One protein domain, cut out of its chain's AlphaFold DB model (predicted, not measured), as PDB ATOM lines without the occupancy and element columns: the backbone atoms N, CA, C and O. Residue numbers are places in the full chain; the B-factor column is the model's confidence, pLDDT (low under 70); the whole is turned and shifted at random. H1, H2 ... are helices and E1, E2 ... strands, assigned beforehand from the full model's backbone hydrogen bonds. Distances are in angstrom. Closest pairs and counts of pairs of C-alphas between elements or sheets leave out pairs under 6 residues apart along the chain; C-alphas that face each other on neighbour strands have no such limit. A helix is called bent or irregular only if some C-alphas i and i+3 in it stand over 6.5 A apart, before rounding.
ATOM      1  N   ARG A 197     110.873  82.055 136.201       87.12
ATOM      2  CA  ARG A 197     110.810  82.955 135.050       87.12
ATOM      3  C   ARG A 197     111.155  84.377 135.493       87.12
ATOM      4  O   ARG A 197     110.498  84.912 136.378       87.12
ATOM      5  N   VAL A 198     112.168  84.963 134.859       89.12
ATOM      6  CA  VAL A 198     112.636  86.340 135.111       89.12
ATOM      7  C   VAL A 198     112.515  87.252 133.890       89.12
ATOM      8  O   VAL A 198     112.742  88.445 134.023       89.12
ATOM      9  N   GLY A 199     112.165  86.710 132.718       88.31
ATOM     10  CA  GLY A 199     111.841  87.514 131.541       88.31
ATOM     11  C   GLY A 199     111.299  86.704 130.367       88.31
ATOM     12  O   GLY A 199     111.519  85.486 130.279       88.31
ATOM     13  N   GLU A 200     110.586  87.376 129.463       87.25
ATOM     14  CA  GLU A 200     109.934  86.771 128.296       87.25
ATOM     15  C   GLU A 200     110.128  87.604 127.018       87.25
ATOM     16  O   GLU A 200     110.086  88.829 127.016       87.25
ATOM     17  N   SER A 201     110.348  86.934 125.885       83.69
ATOM     18  CA  SER A 201     110.453  87.616 124.594       83.69
ATOM     19  C   SER A 201     109.093  88.111 124.114       83.69
ATOM     20  O   SER A 201     108.111  87.368 124.194       83.69
ATOM     21  N   ALA A 202     109.054  89.280 123.468       71.94
ATOM     22  CA  ALA A 202     107.880  89.722 122.724       71.94
ATOM     23  C   ALA A 202     107.434  88.636 121.721       71.94
ATOM     24  O   ALA A 202     108.236  88.120 120.941       71.94
ATOM     25  N   ILE A 203     106.153  88.251 121.773       59.34
ATOM     26  CA  ILE A 203     105.600  87.100 121.047       59.34
ATOM     27  C   ILE A 203     105.758  87.299 119.529       59.34
ATOM     28  O   ILE A 203     104.928  87.943 118.886       59.34
ATOM     29  N   ASN A 204     106.787  86.694 118.927       55.72
ATOM     30  CA  ASN A 204     106.776  86.347 117.508       55.72
ATOM     31  C   ASN A 204     106.352  84.877 117.361       55.72
ATOM     32  O   ASN A 204     106.752  84.002 118.126       55.72
ATOM     33  N   ASN A 205     105.465  84.614 116.404       53.56
ATOM     34  CA  ASN A 205     104.590  83.433 116.343       53.56
ATOM     35  C   ASN A 205     105.274  82.073 116.073       53.56
ATOM     36  O   ASN A 205     104.610  81.138 115.631       53.56
ATOM     37  N   SER A 206     106.575  81.928 116.314       61.94
ATOM     38  CA  SER A 206     107.317  80.703 115.990       61.94
ATOM     39  C   SER A 206     107.926  80.028 117.215       61.94
ATOM     40  O   SER A 206     107.733  78.824 117.384       61.94
ATOM     41  N   HIS A 207     108.625  80.780 118.074       74.19
ATOM     42  CA  HIS A 207     109.330  80.208 119.223       74.19
ATOM     43  C   HIS A 207     109.436  81.204 120.385       74.19
ATOM     44  O   HIS A 207     110.360  82.021 120.361       74.19
ATOM     45  N   PRO A 208     108.545  81.160 121.393       77.81
ATOM     46  CA  PRO A 208     108.690  82.006 122.568       77.81
ATOM     47  C   PRO A 208     109.994  81.669 123.293       77.81
ATOM     48  O   PRO A 208     110.397  80.500 123.376       77.81
ATOM     49  N   LYS A 209     110.667  82.711 123.780       83.38
ATOM     50  CA  LYS A 209     111.935  82.613 124.496       83.38
ATOM     51  C   LYS A 209     111.771  83.152 125.900       83.38
ATOM     52  O   LYS A 209     111.082  84.143 126.127       83.38
ATOM     53  N   TYR A 210     112.437  82.486 126.824       84.69
ATOM     54  CA  TYR A 210     112.340  82.761 128.242       84.69
ATOM     55  C   TYR A 210     113.728  82.866 128.843       84.69
ATOM     56  O   TYR A 210     114.664  82.176 128.419       84.69
ATOM     57  N   LEU A 211     113.824  83.697 129.868       88.94
ATOM     58  CA  LEU A 211     114.952  83.727 130.772       88.94
ATOM     59  C   LEU A 211     114.494  83.203 132.115       88.94
ATOM     60  O   LEU A 211     113.538  83.713 132.700       88.94
ATOM     61  N   ASN A 212     115.194  82.183 132.590       88.56
ATOM     62  CA  ASN A 212     114.950  81.599 133.891       88.56
ATOM     63  C   ASN A 212     116.183  81.769 134.778       88.56
ATOM     64  O   ASN A 212     117.315  81.687 134.296       88.56
ATOM     65  N   VAL A 213     115.966  81.939 136.079       90.81
ATOM     66  CA  VAL A 213     116.987  81.750 137.114       90.81
ATOM     67  C   VAL A 213     116.670  80.479 137.892       90.81
ATOM     68  O   VAL A 213     115.510  80.197 138.170       90.81
ATOM     69  N   GLY A 214     117.676  79.686 138.238       89.00
ATOM     70  CA  GLY A 214     117.469  78.465 139.013       89.00
ATOM     71  C   GLY A 214     118.668  78.104 139.869       89.00
ATOM     72  O   GLY A 214     119.700  78.778 139.835       89.00
ATOM     73  N   VAL A 215     118.526  77.023 140.632       86.19
ATOM     74  CA  VAL A 215     119.577  76.470 141.495       86.19
ATOM     75  C   VAL A 215     119.831  75.030 141.079       86.19
ATOM     76  O   VAL A 215     118.893  74.246 140.953       86.19
ATOM     77  N   ASN A 216     121.090  74.689 140.804       81.56
ATOM     78  CA  ASN A 216     121.456  73.337 140.389       81.56
ATOM     79  C   ASN A 216     121.778  72.426 141.586       81.56
ATOM     80  O   ASN A 216     121.695  72.818 142.752       81.56
ATOM     81  N   ASP A 217     122.211  71.202 141.282       75.06
ATOM     82  CA  ASP A 217     122.515  70.199 142.296       75.06
ATOM     83  C   ASP A 217     123.662  70.543 143.259       75.06
ATOM     84  O   ASP A 217     123.749  69.992 144.361       75.06
ATOM     85  N   ASP A 218     124.544  71.446 142.852       78.12
ATOM     86  CA  ASP A 218     125.684  71.897 143.643       78.12
ATOM     87  C   ASP A 218     125.356  73.188 144.418       78.12
ATOM     88  O   ASP A 218     126.260  73.861 144.916       78.12
ATOM     89  N   SER A 219     124.067  73.550 144.505       79.44
ATOM     90  CA  SER A 219     123.587  74.829 145.042       79.44
ATOM     91  C   SER A 219     124.194  76.049 144.329       79.44
ATOM     92  O   SER A 219     124.301  77.130 144.904       79.44
ATOM     93  N   GLU A 220     124.609  75.883 143.068       87.25
ATOM     94  CA  GLU A 220     125.132  76.947 142.209       87.25
ATOM     95  C   GLU A 220     123.958  77.549 141.425       87.25
ATOM     96  O   GLU A 220     123.228  76.840 140.719       87.25
ATOM     97  N   TYR A 221     123.773  78.867 141.546       91.31
ATOM     98  CA  TYR A 221     122.780  79.593 140.762       91.31
ATOM     99  C   TYR A 221     123.121  79.532 139.272       91.31
ATOM    100  O   TYR A 221     124.292  79.518 138.874       91.31
ATOM    101  N   TYR A 222     122.099  79.522 138.428       90.00
ATOM    102  CA  TYR A 222     122.261  79.583 136.984       90.00
ATOM    103  C   TYR A 222     121.216  80.474 136.334       90.00
ATOM    104  O   TYR A 222     120.119  80.660 136.852       90.00
ATOM    105  N   ILE A 223     121.575  80.977 135.158       90.25
ATOM    106  CA  ILE A 223     120.677  81.639 134.222       90.25
ATOM    107  C   ILE A 223     120.477  80.718 133.022       90.25
ATOM    108  O   ILE A 223     121.438  80.156 132.486       90.25
ATOM    109  N   GLN A 224     119.232  80.508 132.620       87.81
ATOM    110  CA  GLN A 224     118.884  79.651 131.500       87.81
ATOM    111  C   GLN A 224     118.111  80.443 130.455       87.81
ATOM    112  O   GLN A 224     117.071  81.022 130.747       87.81
ATOM    113  N   PHE A 225     118.597  80.398 129.218       86.25
ATOM    114  CA  PHE A 225     117.808  80.788 128.057       86.25
ATOM    115  C   PHE A 225     117.036  79.567 127.584       86.25
ATOM    116  O   PHE A 225     117.657  78.569 127.213       86.25
ATOM    117  N   ALA A 226     115.713  79.637 127.579       81.75
ATOM    118  CA  ALA A 226     114.856  78.609 127.014       81.75
ATOM    119  C   ALA A 226     114.180  79.141 125.749       81.75
ATOM    120  O   ALA A 226     113.853  80.319 125.649       81.75
ATOM    121  N   ALA A 227     113.988  78.272 124.770       79.62
ATOM    122  CA  ALA A 227     113.187  78.518 123.589       79.62
ATOM    123  C   ALA A 227     112.282  77.311 123.382       79.62
ATOM    124  O   ALA A 227     112.754  76.175 123.384       79.62
ATOM    125  N   GLU A 228     110.993  77.548 123.204       74.31
ATOM    126  CA  GLU A 228     109.998  76.490 123.045       74.31
ATOM    127  C   GLU A 228     109.318  76.619 121.680       74.31
ATOM    128  O   GLU A 228     109.332  77.683 121.070       74.31
ATOM    129  N   SER A 229     108.750  75.541 121.146       65.69
ATOM    130  CA  SER A 229     107.945  75.573 119.918       65.69
ATOM    131  C   SER A 229     106.470  75.348 120.230       65.69
ATOM    132  O   SER A 229     106.138  74.507 121.065       65.69
ATOM    133  N   TYR A 230     105.578  76.013 119.497       55.12
ATOM    134  CA  TYR A 230     104.152  75.683 119.515       55.12
ATOM    135  C   TYR A 230     103.889  74.421 118.666       55.12
ATOM    136  O   TYR A 230     104.118  74.451 117.459       55.12
ATOM    137  N   GLY A 231     103.406  73.319 119.263       50.09
ATOM    138  CA  GLY A 231     102.886  72.152 118.518       50.09
ATOM    139  C   GLY A 231     103.215  70.764 119.096       50.09
ATOM    140  O   GLY A 231     103.949  70.647 120.072       50.09
ATOM    141  N   GLU A 232     102.682  69.711 118.452       36.94
ATOM    142  CA  GLU A 232     102.793  68.282 118.842       36.94
ATOM    143  C   GLU A 232     104.231  67.730 118.853       36.94
ATOM    144  O   GLU A 232     104.512  66.720 119.493       36.94
ATOM    145  N   SER A 233     105.159  68.395 118.160       42.97
ATOM    146  CA  SER A 233     106.594  68.135 118.266       42.97
ATOM    147  C   SER A 233     107.258  69.255 119.067       42.97
ATOM    148  O   SER A 233     107.794  70.198 118.482       42.97
ATOM    149  N   THR A 234     107.206  69.181 120.394       50.03
ATOM    150  CA  THR A 234     107.892  70.108 121.300       50.03
ATOM    151  C   THR A 234     109.400  70.049 121.051       50.03
ATOM    152  O   THR A 234     110.104  69.164 121.529       50.03
ATOM    153  N   GLN A 235     109.921  70.991 120.265       50.72
ATOM    154  CA  GLN A 235     111.348  71.261 120.205       50.72
ATOM    155  C   GLN A 235     111.644  72.339 121.238       50.72
ATOM    156  O   GLN A 235     111.388  73.521 121.015       50.72
ATOM    157  N   SER A 236     112.155  71.908 122.389       60.41
ATOM    158  CA  SER A 236     112.701  72.802 123.398       60.41
ATOM    159  C   SER A 236     114.211  72.931 123.226       60.41
ATOM    160  O   SER A 236     114.940  71.998 122.871       60.41
ATOM    161  N   GLY A 237     114.670  74.151 123.426       69.31
ATOM    162  CA  GLY A 237     116.041  74.559 123.289       69.31
ATOM    163  C   GLY A 237     116.486  75.288 124.526       69.31
ATOM    164  O   GLY A 237     115.991  76.380 124.766       69.31
ATOM    165  N   THR A 238     117.413  74.731 125.297       77.62
ATOM    166  CA  THR A 238     117.903  75.396 126.506       77.62
ATOM    167  C   THR A 238     119.399  75.652 126.435       77.62
ATOM    168  O   THR A 238     120.176  74.872 125.878       77.62
ATOM    169  N   ALA A 239     119.814  76.784 126.992       83.75
ATOM    170  CA  ALA A 239     121.204  77.099 127.253       83.75
ATOM    171  C   ALA A 239     121.350  77.538 128.713       83.75
ATOM    172  O   ALA A 239     120.930  78.635 129.069       83.75
ATOM    173  N   THR A 240     121.939  76.676 129.542       85.56
ATOM    174  CA  THR A 240     122.127  76.894 130.982       85.56
ATOM    175  C   THR A 240     123.543  77.382 131.269       85.56
ATOM    176  O   THR A 240     124.520  76.673 131.008       85.56
ATOM    177  N   ILE A 241     123.658  78.571 131.854       87.31
ATOM    178  CA  ILE A 241     124.920  79.206 132.229       87.31
ATOM    179  C   ILE A 241     124.962  79.338 133.749       87.31
ATOM    180  O   ILE A 241     124.185  80.083 134.336       87.31
ATOM    181  N   THR A 242     125.881  78.629 134.397       89.06
ATOM    182  CA  THR A 242     126.049  78.752 135.849       89.06
ATOM    183  C   THR A 242     126.701  80.083 136.226       89.06
ATOM    184  O   THR A 242     127.442  80.661 135.427       89.06
ATOM    185  N   GLU A 243     126.473  80.560 137.447       91.94
ATOM    186  CA  GLU A 243     126.952  81.857 137.935       91.94
ATOM    187  C   GLU A 243     128.478  82.055 137.747       91.94
ATOM    188  O   GLU A 243     128.888  83.030 137.115       91.94
ATOM    189  N   PRO A 244     129.361  81.119 138.147       90.69
ATOM    190  CA  PRO A 244     130.783  81.152 137.805       90.69
ATOM    191  C   PRO A 244     131.106  81.306 136.314       90.69
ATOM    192  O   PRO A 244     132.082  81.974 135.960       90.69
ATOM    193  N   VAL A 245     130.336  80.682 135.417       88.94
ATOM    194  CA  VAL A 245     130.538  80.824 133.964       88.94
ATOM    195  C   VAL A 245     130.038  82.188 133.492       88.94
ATOM    196  O   VAL A 245     130.727  82.840 132.708       88.94
ATOM    197  N   TRP A 246     128.901  82.644 134.018       91.62
ATOM    198  CA  TRP A 246     128.314  83.952 133.752       91.62
ATOM    199  C   TRP A 246     129.253  85.092 134.156       91.62
ATOM    200  O   TRP A 246     129.625  85.924 133.329       91.62
ATOM    201  N   LYS A 247     129.772  85.057 135.383       92.69
ATOM    202  CA  LYS A 247     130.758  86.016 135.890       92.69
ATOM    203  C   LYS A 247     132.026  86.055 135.039       92.69
ATOM    204  O   LYS A 247     132.547  87.122 134.722       92.69
ATOM    205  N   ARG A 248     132.531  84.889 134.616       90.19
ATOM    206  CA  ARG A 248     133.686  84.811 133.704       90.19
ATOM    207  C   ARG A 248     133.380  85.376 132.322       90.19
ATOM    208  O   ARG A 248     134.287  85.930 131.708       90.19
ATOM    209  N   PHE A 249     132.160  85.198 131.823       89.31
ATOM    210  CA  PHE A 249     131.715  85.789 130.566       89.31
ATOM    211  C   PHE A 249     131.688  87.315 130.666       89.31
ATOM    212  O   PHE A 249     132.346  87.973 129.863       89.31
ATOM    213  N   LEU A 250     131.044  87.862 131.697       93.19
ATOM    214  CA  LEU A 250     130.967  89.304 131.923       93.19
ATOM    215  C   LEU A 250     132.355  89.938 132.074       93.19
ATOM    216  O   LEU A 250     132.634  90.941 131.435       93.19
ATOM    217  N   ASN A 251     133.281  89.306 132.800       91.56
ATOM    218  CA  ASN A 251     134.649  89.819 132.963       91.56
ATOM    219  C   ASN A 251     135.469  89.903 131.659       91.56
ATOM    220  O   ASN A 251     136.563  90.465 131.667       91.56
ATOM    221  N   LYS A 252     134.994  89.324 130.546       89.56
ATOM    222  CA  LYS A 252     135.623  89.490 129.224       89.56
ATOM    223  C   LYS A 252     135.157  90.749 128.492       89.56
ATOM    224  O   LYS A 252     135.760  91.088 127.478       89.56
ATOM    225  N   ILE A 253     134.089  91.387 128.957       91.56
ATOM    226  CA  ILE A 253     133.486  92.581 128.370       91.56
ATOM    227  C   ILE A 253     133.849  93.754 129.282       91.56
ATOM    228  O   ILE A 253     133.802  93.629 130.508       91.56
ATOM    229  N   ASP A 254     134.245  94.888 128.704       94.19
ATOM    230  CA  ASP A 254     134.491  96.069 129.529       94.19
ATOM    231  C   ASP A 254     133.210  96.520 130.248       94.19
ATOM    232  O   ASP A 254     132.089  96.166 129.877       94.19
ATOM    233  N   GLU A 255     133.379  97.210 131.371       95.62
ATOM    234  CA  GLU A 255     132.250  97.563 132.227       95.62
ATOM    235  C   GLU A 255     131.242  98.470 131.520       95.62
ATOM    236  O   GLU A 255     130.048  98.188 131.576       95.62
ATOM    237  N   ASP A 256     131.710  99.484 130.794       95.31
ATOM    238  CA  ASP A 256     130.839 100.422 130.083       95.31
ATOM    239  C   ASP A 256     129.993  99.713 129.016       95.31
ATOM    240  O   ASP A 256     128.786  99.948 128.917       95.31
ATOM    241  N   THR A 257     130.579  98.769 128.273       96.19
ATOM    242  CA  THR A 257     129.836  97.951 127.307       96.19
ATOM    243  C   THR A 257     128.840  97.044 128.012       96.19
ATOM    244  O   THR A 257     127.730  96.890 127.510       96.19
ATOM    245  N   ARG A 258     129.173  96.458 129.171       95.75
ATOM    246  CA  ARG A 258     128.205  95.667 129.954       95.75
ATOM    247  C   ARG A 258     127.023  96.519 130.397       95.75
ATOM    248  O   ARG A 258     125.884  96.088 130.223       95.75
ATOM    249  N   ARG A 259     127.289  97.723 130.916       96.69
ATOM    250  CA  ARG A 259     126.247  98.658 131.358       96.69
ATOM    251  C   ARG A 259     125.316  99.035 130.210       96.69
ATOM    252  O   ARG A 259     124.108  98.929 130.372       96.69
ATOM    253  N   ALA A 260     125.864  99.382 129.047       96.06
ATOM    254  CA  ALA A 260     125.062  99.692 127.866       96.06
ATOM    255  C   ALA A 260     124.299  98.465 127.330       96.06
ATOM    256  O   ALA A 260     123.113  98.550 127.037       96.06
ATOM    257  N   THR A 261     124.954  97.302 127.256       95.50
ATOM    258  CA  THR A 261     124.365  96.086 126.670       95.50
ATOM    259  C   THR A 261     123.173  95.577 127.466       95.50
ATOM    260  O   THR A 261     122.168  95.198 126.882       95.50
ATOM    261  N   PHE A 262     123.278  95.550 128.792       95.75
ATOM    262  CA  PHE A 262     122.238  94.989 129.656       95.75
ATOM    263  C   PHE A 262     121.384  96.061 130.343       95.75
ATOM    264  O   PHE A 262     120.653  95.752 131.280       95.75
ATOM    265  N   GLY A 263     121.500  97.322 129.913       95.94
ATOM    266  CA  GLY A 263     120.745  98.436 130.470       95.94
ATOM    267  C   GLY A 263     120.945  98.581 131.980       95.94
ATOM    268  O   GLY A 263     119.980  98.542 132.735       95.94
ATOM    269  N   VAL A 264     122.183  98.726 132.448       96.62
ATOM    270  CA  VAL A 264     122.469  99.010 133.864       96.62
ATOM    271  C   VAL A 264     122.362 100.521 134.108       96.62
ATOM    272  O   VAL A 264     123.055 101.273 133.413       96.62
ATOM    273  N   PRO A 265     121.554 100.983 135.083       95.19
ATOM    274  CA  PRO A 265     121.406 102.403 135.396       95.19
ATOM    275  C   PRO A 265     122.733 103.132 135.625       95.19
ATOM    276  O   PRO A 265     123.674 102.599 136.218       95.19
ATOM    277  N   THR A 266     122.791 104.386 135.183       92.75
ATOM    278  CA  THR A 266     123.893 105.321 135.451       92.75
ATOM    279  C   THR A 266     123.341 106.694 135.822       92.75
ATOM    280  O   THR A 266     122.166 106.978 135.592       92.75
ATOM    281  N   GLU A 267     124.188 107.589 136.334       91.12
ATOM    282  CA  GLU A 267     123.787 108.975 136.635       91.12
ATOM    283  C   GLU A 267     123.207 109.708 135.411       91.12
ATOM    284  O   GLU A 267     122.291 110.516 135.545       91.12
ATOM    285  N   ASN A 268     123.720 109.409 134.213       90.56
ATOM    286  CA  ASN A 268     123.310 110.066 132.969       90.56
ATOM    287  C   ASN A 268     122.141 109.361 132.268       90.56
ATOM    288  O   ASN A 268     121.490 109.959 131.413       90.56
ATOM    289  N   GLN A 269     121.886 108.098 132.606       91.69
ATOM    290  CA  GLN A 269     120.817 107.288 132.035       91.69
ATOM    291  C   GLN A 269     120.233 106.405 133.149       91.69
ATOM    292  O   GLN A 269     120.690 105.275 133.332       91.69
ATOM    293  N   PRO A 270     119.279 106.931 133.939       91.81
ATOM    294  CA  PRO A 270     118.729 106.228 135.101       91.81
ATOM    295  C   PRO A 270     117.773 105.089 134.723       91.81
ATOM    296  O   PRO A 270     117.639 104.134 135.480       91.81
ATOM    297  N   GLU A 271     117.156 105.161 133.540       92.00
ATOM    298  CA  GLU A 271     116.225 104.153 133.010       92.00
ATOM    299  C   GLU A 271     116.692 103.665 131.623       92.00
ATOM    300  O   GLU A 271     116.101 104.009 130.598       92.00
ATOM    301  N   PRO A 272     117.828 102.953 131.539       94.38
ATOM    302  CA  PRO A 272     118.327 102.419 130.280       94.38
ATOM    303  C   PRO A 272     117.606 101.125 129.890       94.38
ATOM    304  O   PRO A 272     117.324 100.274 130.734       94.38
ATOM    305  N   THR A 273     117.402 100.935 128.591       93.62
ATOM    306  CA  THR A 273     116.962  99.658 128.024       93.62
ATOM    307  C   THR A 273     118.174  98.813 127.613       93.62
ATOM    308  O   THR A 273     119.221  99.375 127.266       93.62
ATOM    309  N   PRO A 274     118.096  97.472 127.682       95.06
ATOM    310  CA  PRO A 274     119.144  96.604 127.153       95.06
ATOM    311  C   PRO A 274     119.334  96.805 125.641       95.06
ATOM    312  O   PRO A 274     118.369  96.805 124.885       95.06
ATOM    313  N   ASP A 275     120.583  96.935 125.188       93.75
ATOM    314  CA  ASP A 275     120.920  97.203 123.786       93.75
ATOM    315  C   ASP A 275     122.044  96.289 123.285       93.75
ATOM    316  O   ASP A 275     123.240  96.502 123.510       93.75
ATOM    317  N   LEU A 276     121.665  95.276 122.508       90.56
ATOM    318  CA  LEU A 276     122.611  94.327 121.933       90.56
ATOM    319  C   LEU A 276     123.599  94.981 120.937       90.56
ATOM    320  O   LEU A 276     124.687  94.442 120.693       90.56
ATOM    321  N   THR A 277     123.271  96.149 120.373       91.06
ATOM    322  CA  THR A 277     124.156  96.857 119.437       91.06
ATOM    323  C   THR A 277     125.411  97.396 120.124       91.06
ATOM    324  O   THR A 277     126.475  97.419 119.497       91.06
ATOM    325  N   ALA A 278     125.340  97.729 121.418       93.62
ATOM    326  CA  ALA A 278     126.500  98.128 122.213       93.62
ATOM    327  C   ALA A 278     127.575  97.028 122.217       93.62
ATOM    328  O   ALA A 278     128.744  97.278 121.906       93.62
ATOM    329  N   LEU A 279     127.160  95.781 122.458       92.06
ATOM    330  CA  LEU A 279     128.041  94.616 122.442       92.06
ATOM    331  C   LEU A 279     128.660  94.370 121.060       92.06
ATOM    332  O   LEU A 279     129.850  94.063 120.944       92.06
ATOM    333  N   ARG A 280     127.866  94.522 119.995       90.62
ATOM    334  CA  ARG A 280     128.323  94.383 118.603       90.62
ATOM    335  C   ARG A 280     129.361  95.444 118.236       90.62
ATOM    336  O   ARG A 280     130.407  95.106 117.679       90.62
ATOM    337  N   ASN A 281     129.110  96.704 118.585       92.19
ATOM    338  CA  ASN A 281     130.028  97.814 118.326       92.19
ATOM    339  C   ASN A 281     131.367  97.605 119.040       92.19
ATOM    340  O   ASN A 281     132.421  97.759 118.421       92.19
ATOM    341  N   TRP A 282     131.327  97.159 120.296       93.56
ATOM    342  CA  TRP A 282     132.520  96.812 121.062       93.56
ATOM    343  C   TRP A 282     133.334  95.677 120.428       93.56
ATOM    344  O   TRP A 282     134.564  95.755 120.335       93.56
ATOM    345  N   LEU A 283     132.673  94.622 119.934       91.12
ATOM    346  CA  LEU A 283     133.360  93.530 119.238       91.12
ATOM    347  C   LEU A 283     134.138  94.042 118.014       91.12
ATOM    348  O   LEU A 283     135.268  93.603 117.770       91.12
ATOM    349  N   ILE A 284     133.556  94.978 117.259       90.88
ATOM    350  CA  ILE A 284     134.185  95.586 116.078       90.88
ATOM    351  C   ILE A 284     135.357  96.479 116.486       90.88
ATOM    352  O   ILE A 284     136.462  96.320 115.963       90.88
ATOM    353  N   SER A 285     135.137  97.405 117.420       92.94
ATOM    354  CA  SER A 285     136.135  98.413 117.786       92.94
ATOM    355  C   SER A 285     137.317  97.833 118.557       92.94
ATOM    356  O   SER A 285     138.438  98.319 118.411       92.94
ATOM    357  N   SER A 286     137.070  96.804 119.371       90.62
ATOM    358  CA  SER A 286     138.001  96.385 120.425       90.62
ATOM    359  C   SER A 286     138.450  94.927 120.303       90.62
ATOM    360  O   SER A 286     139.534  94.590 120.771       90.62
ATOM    361  N   GLN A 287     137.669  94.054 119.653       88.81
ATOM    362  CA  GLN A 287     137.967  92.611 119.548       88.81
ATOM    363  C   GLN A 287     138.328  92.151 118.123       88.81
ATOM    364  O   GLN A 287     138.472  90.950 117.847       88.81
ATOM    365  N   GLY A 288     138.490  93.103 117.198       87.00
ATOM    366  CA  GLY A 288     138.899  92.845 115.819       87.00
ATOM    367  C   GLY A 288     137.862  92.063 115.013       87.00
ATOM    368  O   GLY A 288     138.242  91.285 114.134       87.00
ATOM    369  N   TYR A 289     136.575  92.195 115.346       87.56
ATOM    370  CA  TYR A 289     135.489  91.731 114.483       87.56
ATOM    371  C   TYR A 289     135.306  92.679 113.302       87.56
ATOM    372  O   TYR A 289     135.587  93.873 113.377       87.56
ATOM    373  N   GLN A 290     134.822  92.137 112.194       87.88
ATOM    374  CA  GLN A 290     134.400  92.902 111.029       87.88
ATOM    375  C   GLN A 290     132.917  92.667 110.774       87.88
ATOM    376  O   GLN A 290     132.386  91.626 111.138       87.88
ATOM    377  N   GLU A 291     132.272  93.584 110.056       85.38
ATOM    378  CA  GLU A 291     130.851  93.473 109.706       85.38
ATOM    379  C   GLU A 291     130.491  92.106 109.085       85.38
ATOM    380  O   GLU A 291     129.506  91.464 109.437       85.38
ATOM    381  N   LYS A 292     131.372  91.591 108.221       82.75
ATOM    382  CA  LYS A 292     131.220  90.277 107.576       82.75
ATOM    383  C   LYS A 292     131.220  89.089 108.551       82.75
ATOM    384  O   LYS A 292     130.739  88.021 108.186       82.75
ATOM    385  N   ASP A 293     131.785  89.237 109.751       79.94
ATOM    386  CA  ASP A 293     131.833  88.166 110.755       79.94
ATOM    387  C   ASP A 293     130.446  87.910 111.371       79.94
ATOM    388  O   ASP A 293     130.191  86.809 111.866       79.94
ATOM    389  N   PHE A 294     129.551  88.899 111.278       78.50
ATOM    390  CA  PHE A 294     128.151  88.841 111.703       78.50
ATOM    391  C   PHE A 294     127.208  88.371 110.578       78.50
ATOM    392  O   PHE A 294     126.045  88.052 110.825       78.50
ATOM    393  N   GLN A 295     127.708  88.268 109.340       71.81
ATOM    394  CA  GLN A 295     126.948  87.802 108.177       71.81
ATOM    395  C   GLN A 295     126.923  86.254 108.086       71.81
ATOM    396  O   GLN A 295     127.762  85.538 108.644       71.81
ATOM    397  N   ASP A 296     125.939  85.705 107.366       68.25
ATOM    398  CA  ASP A 296     125.706  84.263 107.165       68.25
ATOM    399  C   ASP A 296     125.495  83.439 108.464       68.25
ATOM    400  O   ASP A 296     124.652  83.748 109.304       68.25
ATOM    401  N   LYS A 297     126.211  82.311 108.621       63.44
ATOM    402  CA  LYS A 297     126.075  81.376 109.756       63.44
ATOM    403  C   LYS A 297     126.742  81.883 111.043       63.44
ATOM    404  O   LYS A 297     126.739  81.124 112.018       63.44
ATOM    405  N   GLY A 298     127.361  83.070 111.044       61.75
ATOM    406  CA  GLY A 298     128.249  83.534 112.116       61.75
ATOM    407  C   GLY A 298     129.383  82.530 112.331       61.75
ATOM    408  O   GLY A 298     129.259  81.582 113.111       61.75
ATOM    409  N   ARG A 299     130.461  82.624 111.545       64.56
ATOM    410  CA  ARG A 299     131.526  81.596 111.568       64.56
ATOM    411  C   ARG A 299     132.468  81.736 112.763       64.56
ATOM    412  O   ARG A 299     133.110  80.754 113.124       64.56
ATOM    413  N   ARG A 300     132.541  82.928 113.358       78.06
ATOM    414  CA  ARG A 300     133.433  83.242 114.472       78.06
ATOM    415  C   ARG A 300     132.652  83.261 115.782       78.06
ATOM    416  O   ARG A 300     131.571  83.841 115.862       78.06
ATOM    417  N   TRP A 301     133.199  82.608 116.798       80.50
ATOM    418  CA  TRP A 301     132.663  82.658 118.150       80.50
ATOM    419  C   TRP A 301     133.097  83.946 118.825       80.50
ATOM    420  O   TRP A 301     134.293  84.154 119.034       80.50
ATOM    421  N   ALA A 302     132.118  84.778 119.178       80.12
ATOM    422  CA  ALA A 302     132.334  85.976 119.977       80.12
ATOM    423  C   ALA A 302     132.937  85.608 121.335       80.12
ATOM    424  O   ALA A 302     133.926  86.210 121.750       80.12
ATOM    425  N   TRP A 303     132.449  84.521 121.939       82.75
ATOM    426  CA  TRP A 303     133.046  83.962 123.142       82.75
ATOM    427  C   TRP A 303     132.999  82.446 123.154       82.75
ATOM    428  O   TRP A 303     131.993  81.833 122.801       82.75
ATOM    429  N   GLU A 304     134.090  81.868 123.653       83.94
ATOM    430  CA  GLU A 304     134.177  80.471 124.053       83.94
ATOM    431  C   GLU A 304     134.736  80.407 125.478       83.94
ATOM    432  O   GLU A 304     135.736  81.055 125.820       83.94
ATOM    433  N   ILE A 305     134.041  79.675 126.340       78.62
ATOM    434  CA  ILE A 305     134.514  79.304 127.668       78.62
ATOM    435  C   ILE A 305     134.434  77.790 127.727       78.62
ATOM    436  O   ILE A 305     133.343  77.241 127.825       78.62
ATOM    437  N   ASP A 306     135.583  77.123 127.677       73.44
ATOM    438  CA  ASP A 306     135.644  75.679 127.855       73.44
ATOM    439  C   ASP A 306     135.618  75.349 129.356       73.44
ATOM    440  O   ASP A 306     136.480  75.774 130.133       73.44
ATOM    441  N   ARG A 307     134.588  74.609 129.776       68.19
ATOM    442  CA  ARG A 307     134.450  73.990 131.102       68.19
ATOM    443  C   ARG A 307     133.916  72.583 130.871       68.19
ATOM    444  O   ARG A 307     132.983  72.416 130.090       68.19
ATOM    445  N   GLU A 308     134.478  71.599 131.570       61.25
ATOM    446  CA  GLU A 308     134.121  70.178 131.429       61.25
ATOM    447  C   GLU A 308     132.604  69.953 131.516       61.25
ATOM    448  O   GLU A 308     132.031  69.202 130.724       61.25
ATOM    449  N   ASN A 309     131.933  70.704 132.404       58.94
ATOM    450  CA  ASN A 309     130.504  70.547 132.632       58.94
ATOM    451  C   ASN A 309     129.564  71.574 131.993       58.94
ATOM    452  O   ASN A 309     128.403  71.233 131.784       58.94
ATOM    453  N   TYR A 310     130.050  72.753 131.602       64.12
ATOM    454  CA  TYR A 310     129.209  73.849 131.102       64.12
ATOM    455  C   TYR A 310     130.006  74.759 130.157       64.12
ATOM    456  O   TYR A 310     130.356  75.881 130.532       64.12
ATOM    457  N   PRO A 311     130.382  74.286 128.954       74.94
ATOM    458  CA  PRO A 311     131.050  75.137 127.998       74.94
ATOM    459  C   PRO A 311     130.048  76.164 127.474       74.94
ATOM    460  O   PRO A 311     128.930  75.790 127.131       74.94
ATOM    461  N   LEU A 312     130.445  77.429 127.384       81.88
ATOM    462  CA  LEU A 312     129.624  78.499 126.821       81.88
ATOM    463  C   LEU A 312     130.180  78.895 125.461       81.88
ATOM    464  O   LEU A 312     131.362  79.227 125.353       81.88
ATOM    465  N   LYS A 313     129.323  78.891 124.440       85.75
ATOM    466  CA  LYS A 313     129.639  79.458 123.129       85.75
ATOM    467  C   LYS A 313     128.586  80.479 122.745       85.75
ATOM    468  O   LYS A 313     127.408  80.142 122.648       85.75
ATOM    469  N   ILE A 314     129.030  81.707 122.509       84.75
ATOM    470  CA  ILE A 314     128.174  82.812 122.089       84.75
ATOM    471  C   ILE A 314     128.687  83.340 120.761       84.75
ATOM    472  O   ILE A 314     129.893  83.514 120.559       84.75
ATOM    473  N   LYS A 315     127.762  83.596 119.845       86.12
ATOM    474  CA  LYS A 315     128.044  84.310 118.606       86.12
ATOM    475  C   LYS A 315     126.825  85.085 118.154       86.12
ATOM    476  O   LYS A 315     125.705  84.767 118.526       86.12
ATOM    477  N   PHE A 316     127.069  86.012 117.257       84.19
ATOM    478  CA  PHE A 316     126.032  86.658 116.480       84.19
ATOM    479  C   PHE A 316     125.725  85.825 115.228       84.19
ATOM    480  O   PHE A 316     126.620  85.207 114.637       84.19
ATOM    481  N   ARG A 317     124.451  85.762 114.847       78.25
ATOM    482  CA  ARG A 317     123.967  85.195 113.581       78.25
ATOM    483  C   ARG A 317     123.330  86.299 112.732       78.25
ATOM    484  O   ARG A 317     123.277  87.449 113.155       78.25
ATOM    485  N   ARG A 318     122.868  85.921 111.532       70.56
ATOM    486  CA  ARG A 318     122.121  86.780 110.605       70.56
ATOM    487  C   ARG A 318     121.119  87.673 111.353       70.56
ATOM    488  O   ARG A 318     120.459  87.194 112.270       70.56
ATOM    489  N   ASP A 319     121.015  88.927 110.911       71.56
ATOM    490  CA  ASP A 319     120.086  89.937 111.433       71.56
ATOM    491  C   ASP A 319     120.346  90.263 112.921       71.56
ATOM    492  O   ASP A 319     119.419  90.432 113.705       71.56
ATOM    493  N   ASP A 320     121.624  90.275 113.318       76.06
ATOM    494  CA  ASP A 320     122.123  90.625 114.660       76.06
ATOM    495  C   ASP A 320     121.590  89.765 115.815       76.06
ATOM    496  O   ASP A 320     121.628  90.169 116.975       76.06
ATOM    497  N   HIS A 321     121.151  88.538 115.531       85.44
ATOM    498  CA  HIS A 321     120.635  87.668 116.581       85.44
ATOM    499  C   HIS A 321     121.761  87.115 117.466       85.44
ATOM    500  O   HIS A 321     122.762  86.586 116.964       85.44
ATOM    501  N   LEU A 322     121.565  87.148 118.781       85.88
ATOM    502  CA  LEU A 322     122.440  86.527 119.761       85.88
ATOM    503  C   LEU A 322     122.144  85.033 119.869       85.88
ATOM    504  O   LEU A 322     121.107  84.606 120.372       85.88
ATOM    505  N   TRP A 323     123.103  84.223 119.447       86.38
ATOM    506  CA  TRP A 323     123.028  82.777 119.541       86.38
ATOM    507  C   TRP A 323     123.838  82.272 120.730       86.38
ATOM    508  O   TRP A 323     125.045  82.531 120.818       86.38
ATOM    509  N   VAL A 324     123.196  81.494 121.602       84.88
ATOM    510  CA  VAL A 324     123.790  80.981 122.844       84.88
ATOM    511  C   VAL A 324     123.744  79.454 122.849       84.88
ATOM    512  O   VAL A 324     122.713  78.850 122.562       84.88
ATOM    513  N   ARG A 325     124.866  78.803 123.181       80.81
ATOM    514  CA  ARG A 325     124.935  77.340 123.327       80.81
ATOM    515  C   ARG A 325     125.727  76.912 124.545       80.81
ATOM    516  O   ARG A 325     126.847  77.383 124.756       80.81
ATOM    517  N   THR A 326     125.194  75.902 125.233       73.06
ATOM    518  CA  THR A 326     125.852  75.205 126.342       73.06
ATOM    519  C   THR A 326     125.740  73.685 126.195       73.06
ATOM    520  O   THR A 326     124.645  73.190 125.970       73.06
ATOM    521  N   LYS A 327     126.863  72.948 126.315       68.00
ATOM    522  CA  LYS A 327     126.980  71.463 126.207       68.00
ATOM    523  C   LYS A 327     126.305  70.816 124.951       68.00
ATOM    524  O   LYS A 327     125.775  71.526 124.095       68.00
ATOM    525  N   PRO A 328     126.487  69.501 124.667       49.00
ATOM    526  CA  PRO A 328     126.469  69.039 123.271       49.00
ATOM    527  C   PRO A 328     125.091  68.801 122.629       49.00
ATOM    528  O   PRO A 328     125.044  68.831 121.400       49.00
ATOM    529  N   ASN A 329     123.995  68.663 123.382       46.31
ATOM    530  CA  ASN A 329     122.712  68.156 122.857       46.31
ATOM    531  C   ASN A 329     121.570  69.180 122.851       46.31
ATOM    532  O   ASN A 329     120.437  68.853 123.186       46.31
ATOM    533  N   VAL A 330     121.839  70.419 122.446       53.41
ATOM    534  CA  VAL A 330     120.745  71.355 122.179       53.41
ATOM    535  C   VAL A 330     120.318  71.182 120.721       53.41
ATOM    536  O   VAL A 330     120.973  71.697 119.812       53.41
ATOM    537  N   HIS A 331     119.244  70.418 120.487       51.16
ATOM    538  CA  HIS A 331     118.657  70.234 119.152       51.16
ATOM    539  C   HIS A 331     118.189  71.570 118.542       51.16
ATOM    540  O   HIS A 331     118.204  71.724 117.321       51.16
ATOM    541  N   TYR A 332     117.890  72.562 119.393       64.94
ATOM    542  CA  TYR A 332     117.505  73.922 119.023       64.94
ATOM    543  C   TYR A 332     118.161  74.950 119.964       64.94
ATOM    544  O   TYR A 332     117.730  75.131 121.086       64.94
ATOM    545  N   CYS A 333     119.263  75.599 119.591       71.31
ATOM    546  CA  CYS A 333     119.895  76.583 120.492       71.31
ATOM    547  C   CYS A 333     119.094  77.900 120.532       71.31
ATOM    548  O   CYS A 333     118.764  78.395 119.447       71.31
ATOM    549  N   PRO A 334     118.865  78.504 121.715       76.94
ATOM    550  CA  PRO A 334     118.268  79.832 121.826       76.94
ATOM    551  C   PRO A 334     118.989  80.858 120.941       76.94
ATOM    552  O   PRO A 334     120.222  80.946 120.929       76.94
ATOM    553  N   ASN A 335     118.206  81.605 120.165       83.69
ATOM    554  CA  ASN A 335     118.676  82.639 119.247       83.69
ATOM    555  C   ASN A 335     117.806  83.883 119.417       83.69
ATOM    556  O   ASN A 335     116.698  83.893 118.893       83.69
ATOM    557  N   LEU A 336     118.273  84.879 120.160       85.81
ATOM    558  CA  LEU A 336     117.512  86.087 120.478       85.81
ATOM    559  C   LEU A 336     117.737  87.137 119.389       85.81
ATOM    560  O   LEU A 336     118.873  87.550 119.174       85.81
ATOM    561  N   ALA A 337     116.682  87.556 118.702       87.38
ATOM    562  CA  ALA A 337     116.680  88.785 117.921       87.38
ATOM    563  C   ALA A 337     116.903  89.998 118.849       87.38
ATOM    564  O   ALA A 337     116.694  89.876 120.058       87.38
ATOM    565  N   PRO A 338     117.350  91.155 118.332       88.94
ATOM    566  CA  PRO A 338     117.619  92.324 119.170       88.94
ATOM    567  C   PRO A 338     116.433  92.765 120.045       88.94
ATOM    568  O   PRO A 338     116.627  93.050 121.219       88.94
ATOM    569  N   ASP A 339     115.216  92.745 119.504       89.25
ATOM    570  CA  ASP A 339     113.970  93.067 120.209       89.25
ATOM    571  C   ASP A 339     113.594  92.014 121.262       89.25
ATOM    572  O   ASP A 339     113.131  92.343 122.351       89.25
ATOM    573  N   GLU A 340     113.832  90.733 120.975       88.75
ATOM    574  CA  GLU A 340     113.641  89.661 121.956       88.75
ATOM    575  C   GLU A 340     114.677  89.723 123.081       88.75
ATOM    576  O   GLU A 340     114.355  89.408 124.222       88.75
ATOM    577  N   PHE A 341     115.922  90.098 122.767       91.25
ATOM    578  CA  PHE A 341     116.964  90.332 123.761       91.25
ATOM    579  C   PHE A 341     116.572  91.498 124.666       91.25
ATOM    580  O   PHE A 341     116.608  91.343 125.882       91.25
ATOM    581  N   GLU A 342     116.168  92.626 124.078       92.69
ATOM    582  CA  GLU A 342     115.685  93.788 124.823       92.69
ATOM    583  C   GLU A 342     114.553  93.383 125.768       92.69
ATOM    584  O   GLU A 342     114.724  93.503 126.974       92.69
ATOM    585  N   ALA A 343     113.471  92.787 125.254       90.25
ATOM    586  CA  ALA A 343     112.312  92.388 126.056       90.25
ATOM    587  C   ALA A 343     112.677  91.452 127.223       90.25
ATOM    588  O   ALA A 343     112.335  91.716 128.371       90.25
ATOM    589  N   VAL A 344     113.437  90.389 126.945       90.06
ATOM    590  CA  VAL A 344     113.792  89.379 127.952       90.06
ATOM    591  C   VAL A 344     114.639  89.957 129.089       90.06
ATOM    592  O   VAL A 344     114.504  89.536 130.236       90.06
ATOM    593  N   PHE A 345     115.563  90.864 128.776       92.69
ATOM    594  CA  PHE A 345     116.430  91.470 129.783       92.69
ATOM    595  C   PHE A 345     115.802  92.699 130.438       92.69
ATOM    596  O   PHE A 345     116.210  93.054 131.547       92.69
ATOM    597  N   ASP A 346     114.826  93.337 129.787       91.56
ATOM    598  CA  ASP A 346     114.170  94.517 130.330       91.56
ATOM    599  C   ASP A 346     113.303  94.180 131.554       91.56
ATOM    600  O   ASP A 346     113.296  94.930 132.530       91.56
ATOM    601  N   ASP A 347     112.708  92.981 131.564       89.94
ATOM    602  CA  ASP A 347     111.927  92.434 132.683       89.94
ATOM    603  C   ASP A 347     112.733  92.282 133.992       89.94
ATOM    604  O   ASP A 347     112.154  92.182 135.078       89.94
ATOM    605  N   ILE A 348     114.072  92.297 133.934       92.56
ATOM    606  CA  ILE A 348     114.905  92.286 135.142       92.56
ATOM    607  C   ILE A 348     114.869  93.672 135.809       92.56
ATOM    608  O   ILE A 348     115.302  94.654 135.187       92.56
ATOM    609  N   PRO A 349     114.471  93.771 137.099       92.56
ATOM    610  CA  PRO A 349     114.380  95.044 137.806       92.56
ATOM    611  C   PRO A 349     115.682  95.846 137.755       92.56
ATOM    612  O   PRO A 349     116.754  95.316 138.056       92.56
ATOM    613  N   LEU A 350     115.581  97.148 137.453       93.50
ATOM    614  CA  LEU A 350     116.727  98.068 137.361       93.50
ATOM    615  C   LEU A 350     117.648  98.006 138.590       93.50
ATOM    616  O   LEU A 350     118.867  98.057 138.448       93.50
ATOM    617  N   SER A 351     117.070  97.831 139.783       93.69
ATOM    618  CA  SER A 351     117.794  97.713 141.055       93.69
ATOM    619  C   SER A 351     118.694  96.478 141.158       93.69
ATOM    620  O   SER A 351     119.625  96.485 141.954       93.69
ATOM    621  N   LEU A 352     118.441  95.432 140.368       94.94
ATOM    622  CA  LEU A 352     119.205  94.180 140.380       94.94
ATOM    623  C   LEU A 352     120.216  94.098 139.232       94.94
ATOM    624  O   LEU A 352     121.135  93.279 139.272       94.94
ATOM    625  N   ARG A 353     120.074  94.939 138.201       94.94
ATOM    626  CA  ARG A 353     120.884  94.862 136.977       94.94
ATOM    627  C   ARG A 353     122.381  95.037 137.241       94.94
ATOM    628  O   ARG A 353     123.191  94.376 136.595       94.94
ATOM    629  N   GLU A 354     122.773  95.866 138.205       96.00
ATOM    630  CA  GLU A 354     124.189  96.008 138.568       96.00
ATOM    631  C   GLU A 354     124.765  94.712 139.164       96.00
ATOM    632  O   GLU A 354     125.810  94.231 138.716       96.00
ATOM    633  N   ASP A 355     124.052  94.074 140.092       96.00
ATOM    634  CA  ASP A 355     124.486  92.800 140.667       96.00
ATOM    635  C   ASP A 355     124.587  91.694 139.615       96.00
ATOM    636  O   ASP A 355     125.579  90.960 139.557       96.00
ATOM    637  N   VAL A 356     123.602  91.615 138.726       94.94
ATOM    638  CA  VAL A 356     123.526  90.555 137.718       94.94
ATOM    639  C   VAL A 356     124.552  90.754 136.604       94.94
ATOM    640  O   VAL A 356     125.218  89.792 136.211       94.94
ATOM    641  N   PHE A 357     124.703  91.977 136.086       96.38
ATOM    642  CA  PHE A 357     125.468  92.244 134.860       96.38
ATOM    643  C   PHE A 357     126.864  92.814 135.101       96.38
ATOM    644  O   PHE A 357     127.728  92.696 134.229       96.38
ATOM    645  N   ILE A 358     127.132  93.379 136.281       95.31
ATOM    646  CA  ILE A 358     128.461  93.889 136.643       95.31
ATOM    647  C   ILE A 358     129.158  92.927 137.598       95.31
ATOM    648  O   ILE A 358     130.280  92.494 137.313       95.31
ATOM    649  N   ASN A 359     128.477  92.529 138.676       95.12
ATOM    650  CA  ASN A 359     129.049  91.631 139.685       95.12
ATOM    651  C   ASN A 359     128.968  90.151 139.272       95.12
ATOM    652  O   ASN A 359     129.748  89.322 139.766       95.12
ATOM    653  N   GLY A 360     128.065  89.827 138.341       93.94
ATOM    654  CA  GLY A 360     127.797  88.463 137.901       93.94
ATOM    655  C   GLY A 360     127.162  87.611 138.996       93.94
ATOM    656  O   GLY A 360     127.428  86.415 139.020       93.94
ATOM    657  N   ASN A 361     126.416  88.228 139.916       95.25
ATOM    658  CA  ASN A 361     125.729  87.583 141.031       95.25
ATOM    659  C   ASN A 361     124.273  87.294 140.641       95.25
ATOM    660  O   ASN A 361     123.515  88.223 140.366       95.25
ATOM    661  N   LEU A 362     123.884  86.019 140.606       94.38
ATOM    662  CA  LEU A 362     122.538  85.599 140.209       94.38
ATOM    663  C   LEU A 362     121.610  85.375 141.408       94.38
ATOM    664  O   LEU A 362     120.394  85.318 141.226       94.38
ATOM    665  N   SER A 363     122.147  85.298 142.630       92.12
ATOM    666  CA  SER A 363     121.342  85.078 143.836       92.12
ATOM    667  C   SER A 363     120.222  86.112 144.047       92.12
ATOM    668  O   SER A 363     119.140  85.701 144.462       92.12
ATOM    669  N   PRO A 364     120.399  87.422 143.751       91.25
ATOM    670  CA  PRO A 364     119.342  88.405 143.974       91.25
ATOM    671  C   PRO A 364     118.117  88.166 143.089       91.25
ATOM    672  O   PRO A 364     116.999  88.395 143.539       91.25
ATOM    673  N   LEU A 365     118.313  87.656 141.865       89.56
ATOM    674  CA  LEU A 365     117.208  87.292 140.972       89.56
ATOM    675  C   LEU A 365     116.381  86.145 141.543       89.56
ATOM    676  O   LEU A 365     115.167  86.170 141.422       89.56
ATOM    677  N   TRP A 366     117.030  85.167 142.180       87.88
ATOM    678  CA  TRP A 366     116.336  84.061 142.836       87.88
ATOM    679  C   TRP A 366     115.470  84.548 144.005       87.88
ATOM    680  O   TRP A 366     114.334  84.111 144.168       87.88
ATOM    681  N   THR A 367     115.991  85.480 144.807       78.69
ATOM    682  CA  THR A 367     115.298  85.975 146.004       78.69
ATOM    683  C   THR A 367     114.233  87.028 145.721       78.69
ATOM    684  O   THR A 367     113.272  87.112 146.473       78.69
ATOM    685  N   ALA A 368     114.403  87.855 144.686       69.62
ATOM    686  CA  ALA A 368     113.509  88.981 144.394       69.62
ATOM    687  C   ALA A 368     112.194  88.564 143.722       69.62
ATOM    688  O   ALA A 368     111.257  89.349 143.650       69.62
ATOM    689  N   THR A 369     112.135  87.336 143.220       56.78
ATOM    690  CA  THR A 369     110.936  86.717 142.653       56.78
ATOM    691  C   THR A 369     110.040  86.035 143.699       56.78
ATOM    692  O   THR A 369     109.105  85.353 143.289       56.78
ATOM    693  N   ASN A 370     110.354  86.156 144.999       44.00
ATOM    694  CA  ASN A 370     109.570  85.626 146.129       44.00
ATOM    695  C   ASN A 370     108.492  86.595 146.612       44.00
ATOM    696  O   ASN A 370     108.791  87.810 146.683       44.00
TER     697      ASN A 370
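This is residues 197 to 370 of the 370 residues of an uncharacterized protein of Halarchaeum grantii (UniProt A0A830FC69). What does the model look like as a whole? Two antiparallel sheets, the larger of E1 to E4 and the smaller of E5 to E7, come together where E4 and E7 meet, with H4 over E1, H1 on both sheets and H6 crossing E2. Farther from the larger sheet, H3, H2 and H5 make a row of crossed helices with H2 in the middle. What is it built of, and how large is it? The 174 printed residues hold six named helices and seven named strands, in the order E1 E2 E3 E4 H1 H2 H3 E5 E6 E7 H4 H5 H6, a mixed class of helices and strands. The whole is compact, with a radius of gyration of the C-alphas of 15.5 A and spans of 49 by 44 by 35 A.

Where are the strands of the larger sheet? E1 is residues 197 to 200, beginning at C-alpha 197 (110.810, 82.955, 135.050); E2 is residues 209 to 215, 19.6 A long; E3 is residues 221 to 227, 19.7 A; and E4 is residues 237 to 242, 16.6 A. Where is the smaller sheet? E5 is residues 303 to 305, E6 residues 312 to 317, 15.9 A, and E7 residues 321 to 326, 16.7 A, ending at C-alpha 326 (125.852, 75.205, 126.342). Where are the helices? H1 is residues 243 to 250, H2 residues 255 to 261, H3 residues 276 to 286, 15.6 A, and H4 residues 338 to 346, 11.9 A. H5 is residues 350 to 359, 14.1 A, and H6 residues 363 to 368, ending at C-alpha 368 (113.509, 88.981, 144.394). H5 is irregular, with C-alphas 351 and 354 7.1 A apart.

How is each sheet paired? E1 E2 E3 E4 is a meander, each strand the antiparallel neighbour of the one before, only just strongly twisted at up to 4.4 A off its best plane, with N 198 and O 211 2.8 A apart, N 212 and O 224 2.9 A, and N 225 and O 239 2.9 A. E5 E6 E7 is also a meander, with N 305 and O 312 2.9 A apart and N 323 and O 315 2.8 A. The closest C-alphas of E4 and E7 are those of Ala 239 and Thr 326, 5.1 A apart. Which helices are on the larger sheet? H4 and H6 make two layers with it, helices on one face of a sheet: H4 is over E1 at a height of 7.8 A, its closest C-alphas to E1 being Val 344 and Gly 199, 4.5 A apart, and H6 is only just over E2, with 3 C-alphas falling on it, at 8.5 A. H1 is on the same face as H4, over E4 at 7.5 A, and is also on the smaller sheet. How do the other helices stand? H2 and H3, a helical hairpin, touch at a steep tilt of 41 degrees, closest at C-alphas 261 and 278, 5.3 A, and H2 touches H5 at C-alphas 258 and 357, 6.6 A. Every O i to N i+4 pair is within hydrogen-bond range in H1, H2, H3, H4 and H6, and 4 of 6 in H5.

How far does it reach? The two C-alphas farthest apart are those of Glu 232 and Glu 267, 49.1 A, and the printed part has no cut. Which links are long? They are H2 to H3, H3 to E5 and E7 to H4; in the last, residues 335 to 336 pair antiparallel with residues 322 to 323 of E7. Where is confidence low? The mean pLDDT of the printed part is 82.5, and 30 residues are under 70, among them 229 to 237 and 327 to 332.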